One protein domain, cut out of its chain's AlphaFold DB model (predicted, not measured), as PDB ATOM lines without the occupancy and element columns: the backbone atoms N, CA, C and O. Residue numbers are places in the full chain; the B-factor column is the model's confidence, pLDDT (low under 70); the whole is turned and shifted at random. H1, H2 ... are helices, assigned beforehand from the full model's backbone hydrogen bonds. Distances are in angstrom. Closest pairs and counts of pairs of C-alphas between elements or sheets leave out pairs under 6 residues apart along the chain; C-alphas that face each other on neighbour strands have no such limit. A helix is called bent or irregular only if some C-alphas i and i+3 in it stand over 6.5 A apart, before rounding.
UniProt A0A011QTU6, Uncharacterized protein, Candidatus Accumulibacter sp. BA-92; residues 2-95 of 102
ATOM      1  N   TYR A   2      -9.731 -19.616  -8.676       84.62
ATOM      2  CA  TYR A   2     -10.149 -18.200  -8.670       84.62
ATOM      3  C   TYR A   2     -10.981 -17.780  -7.441       84.62
ATOM      4  O   TYR A   2     -10.616 -16.829  -6.764       84.62
ATOM      5  N   ALA A   3     -12.031 -18.527  -7.071       86.50
ATOM      6  CA  ALA A   3     -12.860 -18.205  -5.895       86.50
ATOM      7  C   ALA A   3     -12.074 -18.184  -4.567       86.50
ATOM      8  O   ALA A   3     -12.360 -17.383  -3.680       86.50
ATOM      9  N   ALA A   4     -11.075 -19.060  -4.433       86.94
ATOM     10  CA  ALA A   4     -10.217 -19.111  -3.254       86.94
ATOM     11  C   ALA A   4      -9.275 -17.899  -3.194       86.94
ATOM     12  O   ALA A   4      -9.200 -17.254  -2.154       86.94
ATOM     13  N   ALA A   5      -8.630 -17.548  -4.314       88.38
ATOM     14  CA  ALA A   5      -7.804 -16.344  -4.414       88.38
ATOM     15  C   ALA A   5      -8.627 -15.075  -4.150       88.38
ATOM     16  O   ALA A   5      -8.214 -14.207  -3.390       88.38
ATOM     17  N   TYR A   6      -9.834 -15.012  -4.708       86.50
ATOM     18  CA  TYR A   6     -10.759 -13.904  -4.512       86.50
ATOM     19  C   TYR A   6     -11.103 -13.690  -3.030       86.50
ATOM     20  O   TYR A   6     -11.040 -12.571  -2.525       86.50
ATOM     21  N   ARG A   7     -11.425 -14.774  -2.310       87.75
ATOM     22  CA  ARG A   7     -11.659 -14.723  -0.860       87.75
ATOM     23  C   ARG A   7     -10.410 -14.318  -0.084       87.75
ATOM     24  O   ARG A   7     -10.526 -13.529   0.844       87.75
ATOM     25  N   ALA A   8      -9.248 -14.847  -0.463       89.31
ATOM     26  CA  ALA A   8      -7.982 -14.553   0.204       89.31
ATOM     27  C   ALA A   8      -7.596 -13.071   0.099       89.31
ATOM     28  O   ALA A   8      -7.060 -12.517   1.051       89.31
ATOM     29  N   VAL A   9      -7.911 -12.420  -1.027       90.69
ATOM     30  CA  VAL A   9      -7.711 -10.972  -1.199       90.69
ATOM     31  C   VAL A   9      -8.656 -10.165  -0.299       90.69
ATOM     32  O   VAL A   9      -8.269  -9.117   0.199       90.69
ATOM     33  N   GLY A  10      -9.886 -10.634  -0.054       82.88
ATOM     34  CA  GLY A  10     -10.768 -10.079   0.987       82.88
ATOM     35  C   GLY A  10     -11.309  -8.659   0.743       82.88
ATOM     36  O   GLY A  10     -12.068  -8.145   1.564       82.88
ATOM     37  N   CYS A  11     -10.987  -8.039  -0.393       89.06
ATOM     38  CA  CYS A  11     -11.346  -6.669  -0.782       89.06
ATOM     39  C   CYS A  11     -12.828  -6.503  -1.183       89.06
ATOM     40  O   CYS A  11     -13.177  -6.218  -2.335       89.06
ATOM     41  N   ARG A  12     -13.748  -6.733  -0.238       89.31
ATOM     42  CA  ARG A  12     -15.199  -6.651  -0.489       89.31
ATOM     43  C   ARG A  12     -15.644  -5.245  -0.896       89.31
ATOM     44  O   ARG A  12     -16.511  -5.115  -1.760       89.31
ATOM     45  N   ALA A  13     -15.089  -4.211  -0.266       90.38
ATOM     46  CA  ALA A  13     -15.466  -2.822  -0.520       90.38
ATOM     47  C   ALA A  13     -15.075  -2.393  -1.942       90.38
ATOM     48  O   ALA A  13     -15.866  -1.774  -2.652       90.38
ATOM     49  N   GLU A  14     -13.892  -2.800  -2.387       91.00
ATOM     50  CA  GLU A  14     -13.363  -2.554  -3.720       91.00
ATOM     51  C   GLU A  14     -14.203  -3.265  -4.777       91.00
ATOM     52  O   GLU A  14     -14.500  -2.667  -5.811       91.00
ATOM     53  N   ARG A  15     -14.677  -4.493  -4.507       90.38
ATOM     54  CA  ARG A  15     -15.614  -5.137  -5.433       90.38
ATOM     55  C   ARG A  15     -16.941  -4.404  -5.508       90.38
ATOM     56  O   ARG A  15     -17.442  -4.196  -6.606       90.38
ATOM     57  N   LEU A  16     -17.528  -4.025  -4.375       91.19
ATOM     58  CA  LEU A  16     -18.782  -3.268  -4.391       91.19
ATOM     59  C   LEU A  16     -18.622  -1.975  -5.196       91.19
ATOM     60  O   LEU A  16     -19.475  -1.657  -6.020       91.19
ATOM     61  N   ARG A  17     -17.487  -1.288  -5.025       92.94
ATOM     62  CA  ARG A  17     -17.136  -0.119  -5.829       92.94
ATOM     63  C   ARG A  17     -17.004  -0.452  -7.313       92.94
ATOM     64  O   ARG A  17     -17.505   0.299  -8.139       92.94
ATOM     65  N   GLN A  18     -16.375  -1.568  -7.663       92.38
ATOM     66  CA  GLN A  18     -16.271  -2.012  -9.051       92.38
ATOM     67  C   GLN A  18     -17.646  -2.283  -9.679       92.38
ATOM     68  O   GLN A  18     -17.862  -1.893 -10.819       92.38
ATOM     69  N   ILE A  19     -18.577  -2.907  -8.952       91.94
ATOM     70  CA  ILE A  19     -19.946  -3.161  -9.434       91.94
ATOM     71  C   ILE A  19     -20.669  -1.836  -9.714       91.94
ATOM     72  O   ILE A  19     -21.278  -1.680 -10.769       91.94
ATOM     73  N   ILE A  20     -20.525  -0.856  -8.817       92.94
ATOM     74  CA  ILE A  20     -21.055   0.500  -9.021       92.94
ATOM     75  C   ILE A  20     -20.451   1.130 -10.285       92.94
ATOM     76  O   ILE A  20     -21.190   1.593 -11.148       92.94
ATOM     77  N   LEU A  21     -19.124   1.072 -10.447       93.56
ATOM     78  CA  LEU A  21     -18.434   1.624 -11.620       93.56
ATOM     79  C   LEU A  21     -18.861   0.949 -12.931       93.56
ATOM     80  O   LEU A  21     -18.965   1.627 -13.953       93.56
ATOM     81  N   ILE A  22     -19.119  -0.362 -12.926       89.88
ATOM     82  CA  ILE A  22     -19.645  -1.088 -14.093       89.88
ATOM     83  C   ILE A  22     -20.994  -0.500 -14.506       89.88
ATOM     84  O   ILE A  22     -21.191  -0.202 -15.685       89.88
ATOM     85  N   ARG A  23     -21.894  -0.283 -13.539       90.31
ATOM     86  CA  ARG A  23     -23.199   0.326 -13.800       90.31
ATOM     87  C   ARG A  23     -23.059   1.744 -14.344       90.31
ATOM     88  O   ARG A  23     -23.574   2.028 -15.421       90.31
ATOM     89  N   GLU A  24     -22.323   2.606 -13.647       91.75
ATOM     90  CA  GLU A  24     -22.117   4.007 -14.044       91.75
ATOM     91  C   GLU A  24     -21.519   4.117 -15.454       91.75
ATOM     92  O   GLU A  24     -21.940   4.952 -16.261       91.75
ATOM     93  N   THR A  25     -20.564   3.241 -15.774       90.44
ATOM     94  CA  THR A  25     -19.948   3.175 -17.104       90.44
ATOM     95  C   THR A  25     -20.963   2.737 -18.159       90.44
ATOM     96  O   THR A  25     -21.018   3.332 -19.234       90.44
ATOM     97  N   GLY A  26     -21.788   1.730 -17.864       88.81
ATOM     98  CA  GLY A  26     -22.845   1.263 -18.761       88.81
ATOM     99  C   GLY A  26     -23.889   2.338 -19.063       88.81
ATOM    100  O   GLY A  26     -24.188   2.594 -20.227       88.81
ATOM    101  N   GLU A  27     -24.378   3.026 -18.032       89.69
ATOM    102  CA  GLU A  27     -25.332   4.133 -18.175       89.69
ATOM    103  C   GLU A  27     -24.718   5.306 -18.957       89.69
ATOM    104  O   GLU A  27     -25.380   5.963 -19.764       89.69
ATOM    105  N   ALA A  28     -23.428   5.592 -18.749       89.56
ATOM    106  CA  ALA A  28     -22.718   6.593 -19.539       89.56
ATOM    107  C   ALA A  28     -22.616   6.189 -21.015       89.56
ATOM    108  O   ALA A  28     -22.849   7.031 -21.885       89.56
ATOM    109  N   LEU A  29     -22.314   4.921 -21.305       87.62
ATOM    110  CA  LEU A  29     -22.252   4.399 -22.670       87.62
ATOM    111  C   LEU A  29     -23.615   4.458 -23.364       87.62
ATOM    112  O   LEU A  29     -23.682   4.930 -24.497       87.62
ATOM    113  N   GLU A  30     -24.696   4.085 -22.682       87.81
ATOM    114  CA  GLU A  30     -26.066   4.222 -23.188       87.81
ATOM    115  C   GLU A  30     -26.382   5.671 -23.588       87.81
ATOM    116  O   GLU A  30     -26.806   5.945 -24.711       87.81
ATOM    117  N   ARG A  31     -26.078   6.649 -22.726       87.81
ATOM    118  CA  ARG A  31     -26.275   8.072 -23.061       87.81
ATOM    119  C   ARG A  31     -25.450   8.532 -24.264       87.81
ATOM    120  O   ARG A  31     -25.803   9.520 -24.909       87.81
ATOM    121  N   LEU A  32     -24.327   7.878 -24.554       86.75
ATOM    122  CA  LEU A  32     -23.512   8.179 -25.728       86.75
ATOM    123  C   LEU A  32     -24.089   7.543 -26.998       86.75
ATOM    124  O   LEU A  32     -24.006   8.156 -28.064       86.75
ATOM    125  N   THR A  33     -24.710   6.363 -26.921       86.25
ATOM    126  CA  THR A  33     -25.235   5.671 -28.113       86.25
ATOM    127  C   THR A  33     -26.410   6.394 -28.767       86.25
ATOM    128  O   THR A  33     -26.571   6.292 -29.992       86.25
ATOM    129  N   THR A  34     -27.153   7.191 -27.988       85.56
ATOM    130  CA  THR A  34     -28.266   8.039 -28.449       85.56
ATOM    131  C   THR A  34     -27.818   9.241 -29.286       85.56
ATOM    132  O   THR A  34     -28.640   9.852 -29.968       85.56
ATOM    133  N   LYS A  35     -26.521   9.587 -29.293       88.25
ATOM    134  CA  LYS A  35     -25.992  10.730 -30.053       88.25
ATOM    135  C   LYS A  35     -25.636  10.306 -31.485       88.25
ATOM    136  O   LYS A  35     -24.614   9.642 -31.687       88.25
ATOM    137  N   PRO A  36     -26.399  10.723 -32.517       81.75
ATOM    138  CA  PRO A  36     -26.148  10.299 -33.897       81.75
ATOM    139  C   PRO A  36     -24.768  10.740 -34.411       81.75
ATOM    140  O   PRO A  36     -24.115   9.980 -35.126       81.75
ATOM    141  N   LEU A  37     -24.277  11.906 -33.969       89.19
ATOM    142  CA  LEU A  37     -22.956  12.430 -34.334       89.19
ATOM    143  C   LEU A  37     -21.812  11.467 -33.971       89.19
ATOM    144  O   LEU A  37     -20.899  11.278 -34.772       89.19
ATOM    145  N   LEU A  38     -21.879  10.806 -32.809       87.62
ATOM    146  CA  LEU A  38     -20.836   9.866 -32.376       87.62
ATOM    147  C   LEU A  38     -20.757   8.636 -33.282       87.62
ATOM    148  O   LEU A  38     -19.665   8.139 -33.547       87.62
ATOM    149  N   SER A  39     -21.890   8.192 -33.838       85.81
ATOM    150  CA  SER A  39     -21.888   7.107 -34.823       85.81
ATOM    151  C   SER A  39     -21.102   7.465 -36.071       85.81
ATOM    152  O   SER A  39     -20.370   6.633 -36.602       85.81
ATOM    153  N   SER A  40     -21.321   8.680 -36.569       89.75
ATOM    154  CA  SER A  40     -20.705   9.158 -37.801       89.75
ATOM    155  C   SER A  40     -19.207   9.353 -37.604       89.75
ATOM    156  O   SER A  40     -18.424   8.939 -38.454       89.75
ATOM    157  N   LEU A  41     -18.808   9.893 -36.447       91.31
ATOM    158  CA  LEU A  41     -17.403  10.037 -36.072       91.31
ATOM    159  C   LEU A  41     -16.695   8.681 -35.970       91.31
ATOM    160  O   LEU A  41     -15.621   8.528 -36.548       91.31
ATOM    161  N   LEU A  42     -17.303   7.682 -35.317       91.12
ATOM    162  CA  LEU A  42     -16.741   6.328 -35.263       91.12
ATOM    163  C   LEU A  42     -16.537   5.763 -36.675       91.12
ATOM    164  O   LEU A  42     -15.423   5.394 -37.027       91.12
ATOM    165  N   LYS A  43     -17.556   5.804 -37.537       90.44
ATOM    166  CA  LYS A  43     -17.434   5.296 -38.915       90.44
ATOM    167  C   LYS A  43     -16.330   5.995 -39.715       90.44
ATOM    168  O   LYS A  43     -15.603   5.341 -40.463       90.44
ATOM    169  N   MET A  44     -16.194   7.311 -39.558       94.38
ATOM    170  CA  MET A  44     -15.179   8.109 -40.250       94.38
ATOM    171  C   MET A  44     -13.754   7.757 -39.795       94.38
ATOM    172  O   MET A  44     -12.837   7.725 -40.614       94.38
ATOM    173  N   MET A  45     -13.570   7.439 -38.510       93.19
ATOM    174  CA  MET A  45     -12.261   7.129 -37.925       93.19
ATOM    175  C   MET A  45     -11.721   5.738 -38.280       93.19
ATOM    176  O   MET A  45     -10.547   5.469 -38.029       93.19
ATOM    177  N   ARG A  46     -12.520   4.882 -38.930       93.25
ATOM    178  CA  ARG A  46     -12.119   3.517 -39.294       93.25
ATOM    179  C   ARG A  46     -10.862   3.459 -40.154       93.25
ATOM    180  O   ARG A  46      -9.917   2.754 -39.810       93.25
ATOM    181  N   ARG A  47     -10.842   4.188 -41.275       94.62
ATOM    182  CA  ARG A  47      -9.689   4.178 -42.190       94.62
ATOM    183  C   ARG A  47      -8.447   4.812 -41.554       94.62
ATOM    184  O   ARG A  47      -7.418   4.145 -41.581       94.62
ATOM    185  N   PRO A  48      -8.517   6.010 -40.933       94.50
ATOM    186  CA  PRO A  48      -7.386   6.581 -40.196       94.50
ATOM    187  C   PRO A  48      -6.808   5.642 -39.130       94.50
ATOM    188  O   PRO A  48      -5.594   5.517 -39.024       94.50
ATOM    189  N   ALA A  49      -7.653   4.934 -38.374       94.50
ATOM    190  CA  ALA A  49      -7.185   3.987 -37.366       94.50
ATOM    191  C   ALA A  49      -6.431   2.801 -37.982       94.50
ATOM    192  O   ALA A  49      -5.405   2.389 -37.448       94.50
ATOM    193  N   GLN A  50      -6.894   2.279 -39.121       93.12
ATOM    194  CA  GLN A  50      -6.210   1.192 -39.827       93.12
ATOM    195  C   GLN A  50      -4.811   1.606 -40.294       93.12
ATOM    196  O   GLN A  50      -3.852   0.885 -40.032       93.12
ATOM    197  N   VAL A  51      -4.672   2.780 -40.923       97.06
ATOM    198  CA  VAL A  51      -3.347   3.262 -41.364       97.06
ATOM    199  C   VAL A  51      -2.435   3.659 -40.202       97.06
ATOM    200  O   VAL A  51      -1.221   3.595 -40.346       97.06
ATOM    201  N   ALA A  52      -2.995   4.011 -39.043       96.00
ATOM    202  CA  ALA A  52      -2.235   4.303 -37.827       96.00
ATOM    203  C   ALA A  52      -1.875   3.054 -36.994       96.00
ATOM    204  O   ALA A  52      -1.284   3.197 -35.927       96.00
ATOM    205  N   GLY A  53      -2.249   1.839 -37.424       95.00
ATOM    206  CA  GLY A  53      -2.017   0.607 -36.655       95.00
ATOM    207  C   GLY A  53      -2.923   0.439 -35.424       95.00
ATOM    208  O   GLY A  53      -2.670  -0.403 -34.573       95.00
ATOM    209  N   LEU A  54      -4.000   1.224 -35.332       96.25
ATOM    210  CA  LEU A  54      -4.999   1.209 -34.254       96.25
ATOM    211  C   LEU A  54      -6.323   0.563 -34.695       96.25
ATOM    212  O   LEU A  54      -7.371   0.803 -34.091       96.25
ATOM    213  N   GLY A  55      -6.294  -0.231 -35.768       93.94
ATOM    214  CA  GLY A  55      -7.482  -0.848 -36.363       93.94
ATOM    215  C   GLY A  55      -8.277  -1.693 -35.367       93.94
ATOM    216  O   GLY A  55      -9.488  -1.511 -35.256       93.94
ATOM    217  N   ASP A  56      -7.595  -2.538 -34.593       95.56
ATOM    218  CA  ASP A  56      -8.236  -3.449 -33.635       95.56
ATOM    219  C   ASP A  56      -8.882  -2.698 -32.467       95.56
ATOM    220  O   ASP A  56     -10.018  -2.983 -32.084       95.56
ATOM    221  N   LEU A  57      -8.204  -1.672 -31.939       94.50
ATOM    222  CA  LEU A  57      -8.762  -0.800 -30.904       94.50
ATOM    223  C   LEU A  57     -10.013  -0.079 -31.417       94.50
ATOM    224  O   LEU A  57     -11.026   0.002 -30.723       94.50
ATOM    225  N   HIS A  58      -9.958   0.432 -32.645       95.19
ATOM    226  CA  HIS A  58     -11.107   1.078 -33.256       95.19
ATOM    227  C   HIS A  58     -12.269   0.102 -33.469       95.19
ATOM    228  O   HIS A  58     -13.413   0.439 -33.171       95.19
ATOM    229  N   GLN A  59     -11.988  -1.116 -33.938       94.81
ATOM    230  CA  GLN A  59     -12.998  -2.153 -34.118       94.81
ATOM    231  C   GLN A  59     -13.653  -2.538 -32.788       94.81
ATOM    232  O   GLN A  59     -14.875  -2.665 -32.726       94.81
ATOM    233  N   PHE A  60     -12.868  -2.660 -31.715       93.75
ATOM    234  CA  PHE A  60     -13.384  -2.892 -30.369       93.75
ATOM    235  C   PHE A  60     -14.371  -1.793 -29.941       93.75
ATOM    236  O   PHE A  60     -15.474  -2.097 -29.481       93.75
ATOM    237  N   LEU A  61     -14.018  -0.520 -30.156       91.88
ATOM    238  CA  LEU A  61     -14.890   0.619 -29.850       91.88
ATOM    239  C   LEU A  61     -16.164   0.631 -30.707       91.88
ATOM    240  O   LEU A  61     -17.253   0.843 -30.176       91.88
ATOM    241  N   GLU A  62     -16.047   0.390 -32.016       92.25
ATOM    242  CA  GLU A  62     -17.193   0.347 -32.933       92.25
ATOM    243  C   GLU A  62     -18.162  -0.787 -32.559       92.25
ATOM    244  O   GLU A  62     -19.372  -0.570 -32.491       92.25
ATOM    245  N   HIS A  63     -17.643  -1.983 -32.267       92.19
ATOM    246  CA  HIS A  63     -18.449  -3.125 -31.839       92.19
ATOM    247  C   HIS A  63     -19.144  -2.865 -30.502       92.19
ATOM    248  O   HIS A  63     -20.351  -3.083 -30.401       92.19
ATOM    249  N   GLY A  64     -18.415  -2.356 -29.503       89.19
ATOM    250  CA  GLY A  64     -18.993  -1.999 -28.207       89.19
ATOM    251  C   GLY A  64     -20.118  -0.978 -28.360       89.19
ATOM    252  O   GLY A  64     -21.233  -1.203 -27.899       89.19
ATOM    253  N   PHE A  65     -19.869   0.106 -29.096       89.56
ATOM    254  CA  PHE A  65     -20.864   1.150 -29.338       89.56
ATOM    255  C   PHE A  65     -22.115   0.627 -30.061       89.56
ATOM    256  O   PHE A  65     -23.237   0.955 -29.675       89.56
ATOM    257  N   ASN A  66     -21.944  -0.217 -31.084       89.44
ATOM    258  CA  ASN A  66     -23.067  -0.814 -31.804       89.44
ATOM    259  C   ASN A  66     -23.862  -1.800 -30.935       89.44
ATOM    260  O   ASN A  66     -25.089  -1.812 -31.023       89.44
ATOM    261  N   ALA A  67     -23.200  -2.577 -30.072       88.94
ATOM    262  CA  ALA A  67     -23.866  -3.477 -29.133       88.94
ATOM    263  C   ALA A  67     -24.739  -2.699 -28.135       88.94
ATOM    264  O   ALA A  67     -25.922  -2.998 -27.992       88.94
ATOM    265  N   PHE A  68     -24.193  -1.645 -27.514       86.00
ATOM    266  CA  PHE A  68     -24.956  -0.774 -26.610       86.00
ATOM    267  C   PHE A  68     -26.112  -0.057 -27.305       86.00
ATOM    268  O   PHE A  68     -27.167   0.119 -26.708       86.00
ATOM    269  N   ARG A  69     -25.961   0.326 -28.578       86.06
ATOM    270  CA  ARG A  69     -27.066   0.909 -29.347       86.06
ATOM    271  C   ARG A  69     -28.170  -0.107 -29.639       86.06
ATOM    272  O   ARG A  69     -29.344   0.239 -29.564       86.06
ATOM    273  N   GLY A  70     -27.796  -1.322 -30.037       84.81
ATOM    274  CA  GLY A  70     -28.741  -2.373 -30.418       84.81
ATOM    275  C   GLY A  70     -29.547  -2.929 -29.243       84.81
ATOM    276  O   GLY A  70     -30.622  -3.475 -29.465       84.81
ATOM    277  N   MET A  71     -29.058  -2.765 -28.009       80.00
ATOM    278  CA  MET A  71     -29.740  -3.216 -26.792       80.00
ATOM    279  C   MET A  71     -30.967  -2.374 -26.401       80.00
ATOM    280  O   MET A  71     -31.773  -2.840 -25.603       80.00
ATOM    281  N   GLY A  72     -31.169  -1.178 -26.968       73.31
ATOM    282  CA  GLY A  72     -32.283  -0.310 -26.567       73.31
ATOM    283  C   GLY A  72     -32.065   0.252 -25.161       73.31
ATOM    284  O   GLY A  72     -31.060   0.921 -24.940       73.31
ATOM    285  N   SER A  73     -32.990  -0.008 -24.229       76.75
ATOM    286  CA  SER A  73     -32.801   0.360 -22.818       76.75
ATOM    287  C   SER A  73     -31.726  -0.529 -22.203       76.75
ATOM    288  O   SER A  73     -31.941  -1.720 -21.978       76.75
ATOM    289  N   ALA A  74     -30.555   0.038 -21.922       82.31
ATOM    290  CA  ALA A  74     -29.480  -0.687 -21.259       82.31
ATOM    291  C   ALA A  74     -29.815  -0.971 -19.785       82.31
ATOM    292  O   ALA A  74     -29.153  -1.814 -19.183       82.31
ATOM    293  N   SER A  75     -30.843  -0.319 -19.220       81.81
ATOM    294  CA  SER A  75     -31.299  -0.508 -17.836       81.81
ATOM    295  C   SER A  75     -31.451  -1.977 -17.465       81.81
ATOM    296  O   SER A  75     -30.823  -2.431 -16.518       81.81
ATOM    297  N   ASP A  76     -32.202  -2.744 -18.253       85.56
ATOM    298  CA  ASP A  76     -32.579  -4.117 -17.906       85.56
ATOM    299  C   ASP A  76     -31.363  -5.046 -17.957       85.56
ATOM    300  O   ASP A  76     -31.191  -5.954 -17.139       85.56
ATOM    301  N   PHE A  77     -30.465  -4.778 -18.905       85.69
ATOM    302  CA  PHE A  77     -29.187  -5.461 -19.011       85.69
ATOM    303  C   PHE A  77     -28.270  -5.129 -17.825       85.69
ATOM    304  O   PHE A  77     -27.700  -6.037 -17.216       85.69
ATOM    305  N   LEU A  78     -28.152  -3.850 -17.464       89.12
ATOM    306  CA  LEU A  78     -27.323  -3.387 -16.350       89.12
ATOM    307  C   LEU A  78     -27.870  -3.847 -14.994       89.12
ATOM    308  O   LEU A  78     -27.085  -4.231 -14.130       89.12
ATOM    309  N   ASP A  79     -29.190  -3.883 -14.825       90.12
ATOM    310  CA  ASP A  79     -29.869  -4.437 -13.652       90.12
ATOM    311  C   ASP A  79     -29.619  -5.948 -13.544       90.12
ATOM    312  O   ASP A  79     -29.300  -6.457 -12.467       90.12
ATOM    313  N   SER A  80     -29.673  -6.674 -14.670       90.88
ATOM    314  CA  SER A  80     -29.322  -8.099 -14.712       90.88
ATOM    315  C   SER A  80     -27.862  -8.340 -14.316       90.88
ATOM    316  O   SER A  80     -27.580  -9.267 -13.552       90.88
ATOM    317  N   ILE A  81     -26.931  -7.515 -14.807       90.25
ATOM    318  CA  ILE A  81     -25.512  -7.597 -14.438       90.25
ATOM    319  C   ILE A  81     -25.319  -7.301 -12.952       90.25
ATOM    320  O   ILE A  81     -24.707  -8.117 -12.268       90.25
ATOM    321  N   ASP A  82     -25.843  -6.184 -12.439       91.69
ATOM    322  CA  ASP A  82     -25.690  -5.801 -11.028       91.69
ATOM    323  C   ASP A  82     -26.237  -6.897 -10.097       91.69
ATOM    324  O   ASP A  82     -25.548  -7.318  -9.163       91.69
ATOM    325  N   GLY A  83     -27.415  -7.449 -10.407       93.44
ATOM    326  CA  GLY A  83     -28.009  -8.548  -9.648       93.44
ATOM    327  C   GLY A  83     -27.128  -9.801  -9.619       93.44
ATOM    328  O   GLY A  83     -26.842 -10.339  -8.543       93.44
ATOM    329  N   LYS A  84     -26.641 -10.243 -10.787       93.69
ATOM    330  CA  LYS A  84     -25.745 -11.407 -10.907       93.69
ATOM    331  C   LYS A  84     -24.420 -11.177 -10.181       93.69
ATOM    332  O   LYS A  84     -23.964 -12.044  -9.440       93.69
ATOM    333  N   GLU A  85     -23.828 -10.000 -10.335       93.69
ATOM    334  CA  GLU A  85     -22.571  -9.616  -9.694       93.69
ATOM    335  C   GLU A  85     -22.690  -9.602  -8.166       93.69
ATOM    336  O   GLU A  85     -21.837 -10.147  -7.461       93.69
ATOM    337  N   ARG A  86     -23.786  -9.056  -7.629       93.06
ATOM    338  CA  ARG A  86     -24.072  -9.090  -6.187       93.06
ATOM    339  C   ARG A  86     -24.314 -10.505  -5.680       93.06
ATOM    340  O   ARG A  86     -23.854 -10.840  -4.587       93.06
ATOM    341  N   GLN A  87     -25.007 -11.339  -6.454       94.81
ATOM    342  CA  GLN A  87     -25.250 -12.736  -6.101       94.81
ATOM    343  C   GLN A  87     -23.938 -13.525  -6.036       94.81
ATOM    344  O   GLN A  87     -23.682 -14.211  -5.045       94.81
ATOM    345  N   VAL A  88     -23.081 -13.387  -7.048       93.31
ATOM    346  CA  VAL A  88     -21.747 -14.000  -7.087       93.31
ATOM    347  C   VAL A  88     -20.888 -13.490  -5.936       93.31
ATOM    348  O   VAL A  88     -20.273 -14.289  -5.231       93.31
ATOM    349  N   LEU A  89     -20.892 -12.178  -5.683       92.38
ATOM    350  CA  LEU A  89     -20.163 -11.570  -4.573       92.38
ATOM    351  C   LEU A  89     -20.586 -12.159  -3.228       92.38
ATOM    352  O   LEU A  89     -19.735 -12.535  -2.420       92.38
ATOM    353  N   LYS A  90     -21.897 -12.264  -2.993       92.56
ATOM    354  CA  LYS A  90     -22.445 -12.871  -1.780       92.56
ATOM    355  C   LYS A  90     -21.975 -14.320  -1.645       92.56
ATOM    356  O   LYS A  90     -21.393 -14.674  -0.629       92.56
ATOM    357  N   ARG A  91     -22.132 -15.134  -2.694       94.06
ATOM    358  CA  ARG A  91     -21.720 -16.551  -2.698       94.06
ATOM    359  C   ARG A  91     -20.218 -16.736  -2.486       94.06
ATOM    360  O   ARG A  91     -19.811 -17.685  -1.819       94.06
ATOM    361  N   LEU A  92     -19.394 -15.840  -3.033       92.06
ATOM    362  CA  LEU A  92     -17.944 -15.849  -2.838       92.06
ATOM    363  C   LEU A  92     -17.589 -15.695  -1.358       92.06
ATOM    364  O   LEU A  92     -16.796 -16.496  -0.864       92.06
ATOM    365  N   PHE A  93     -18.186 -14.718  -0.669       89.25
ATOM    366  CA  PHE A  93     -17.923 -14.444   0.749       89.25
ATOM    367  C   PHE A  93     -18.628 -15.410   1.710       89.25
ATOM    368  O   PHE A  93     -18.089 -15.677   2.778       89.25
ATOM    369  N   ASP A  94     -19.746 -16.014   1.303       92.12
ATOM    370  CA  ASP A  94     -20.413 -17.093   2.049       92.12
ATOM    371  C   ASP A  94     -19.652 -18.434   1.969       92.12
ATOM    372  O   ASP A  94     -20.063 -19.428   2.562       92.12
ATOM    373  N   GLY A  95     -18.551 -18.496   1.211       90.12
ATOM    374  CA  GLY A  95     -17.725 -19.698   1.107       90.12
ATOM    375  C   GLY A  95     -18.316 -20.796   0.221       90.12
ATOM    376  O   GLY A  95     -17.864 -21.938   0.296       90.12
TER     377      GLY A  95
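What this domain is: This is residues 2 to 95 of the 102 residues of an uncharacterized protein of Candidatus Accumulibacter sp. BA-92 (UniProt A0A011QTU6). H2 and H5 run side by side; the H3-H4 hairpin stands across one end as an L; H1 packs on H5's other end. The printed part has 94 residues with five named helices: all helix. It is loose: radius of gyration of the C-alphas 17.4 A, spans 50 by 31 by 17 A.

How they stand to each other: H1, residues 2 to 9, touches residues 92 to 93 of H5, residues 74 to 93. H2, residues 12 to 33, touches H5, opposite ways at a shallow tilt of 11 degrees; closest C-alphas 23 and 78, 6.1 A. H3, residues 36 to 51, and H4, residues 55 to 70, form a hairpin. H2 and H4 touch about perpendicular, 82 degrees; closest C-alphas 33 and 69, 5.2 A. Except in H3, 9 of 12, every O i to N i+4 pair is within hydrogen-bond range.

Where its parts are: C-alpha 2 is at (-10.149, -18.200, -8.670), C-alpha 93 at (-17.923, -14.444, 0.749). H2 spans 31.9 A. H3 is irregular: C-alphas 44 and 47 are 7.0 A apart.

The domain as a whole: The printed part has no cut; no printed residue is under pLDDT 70.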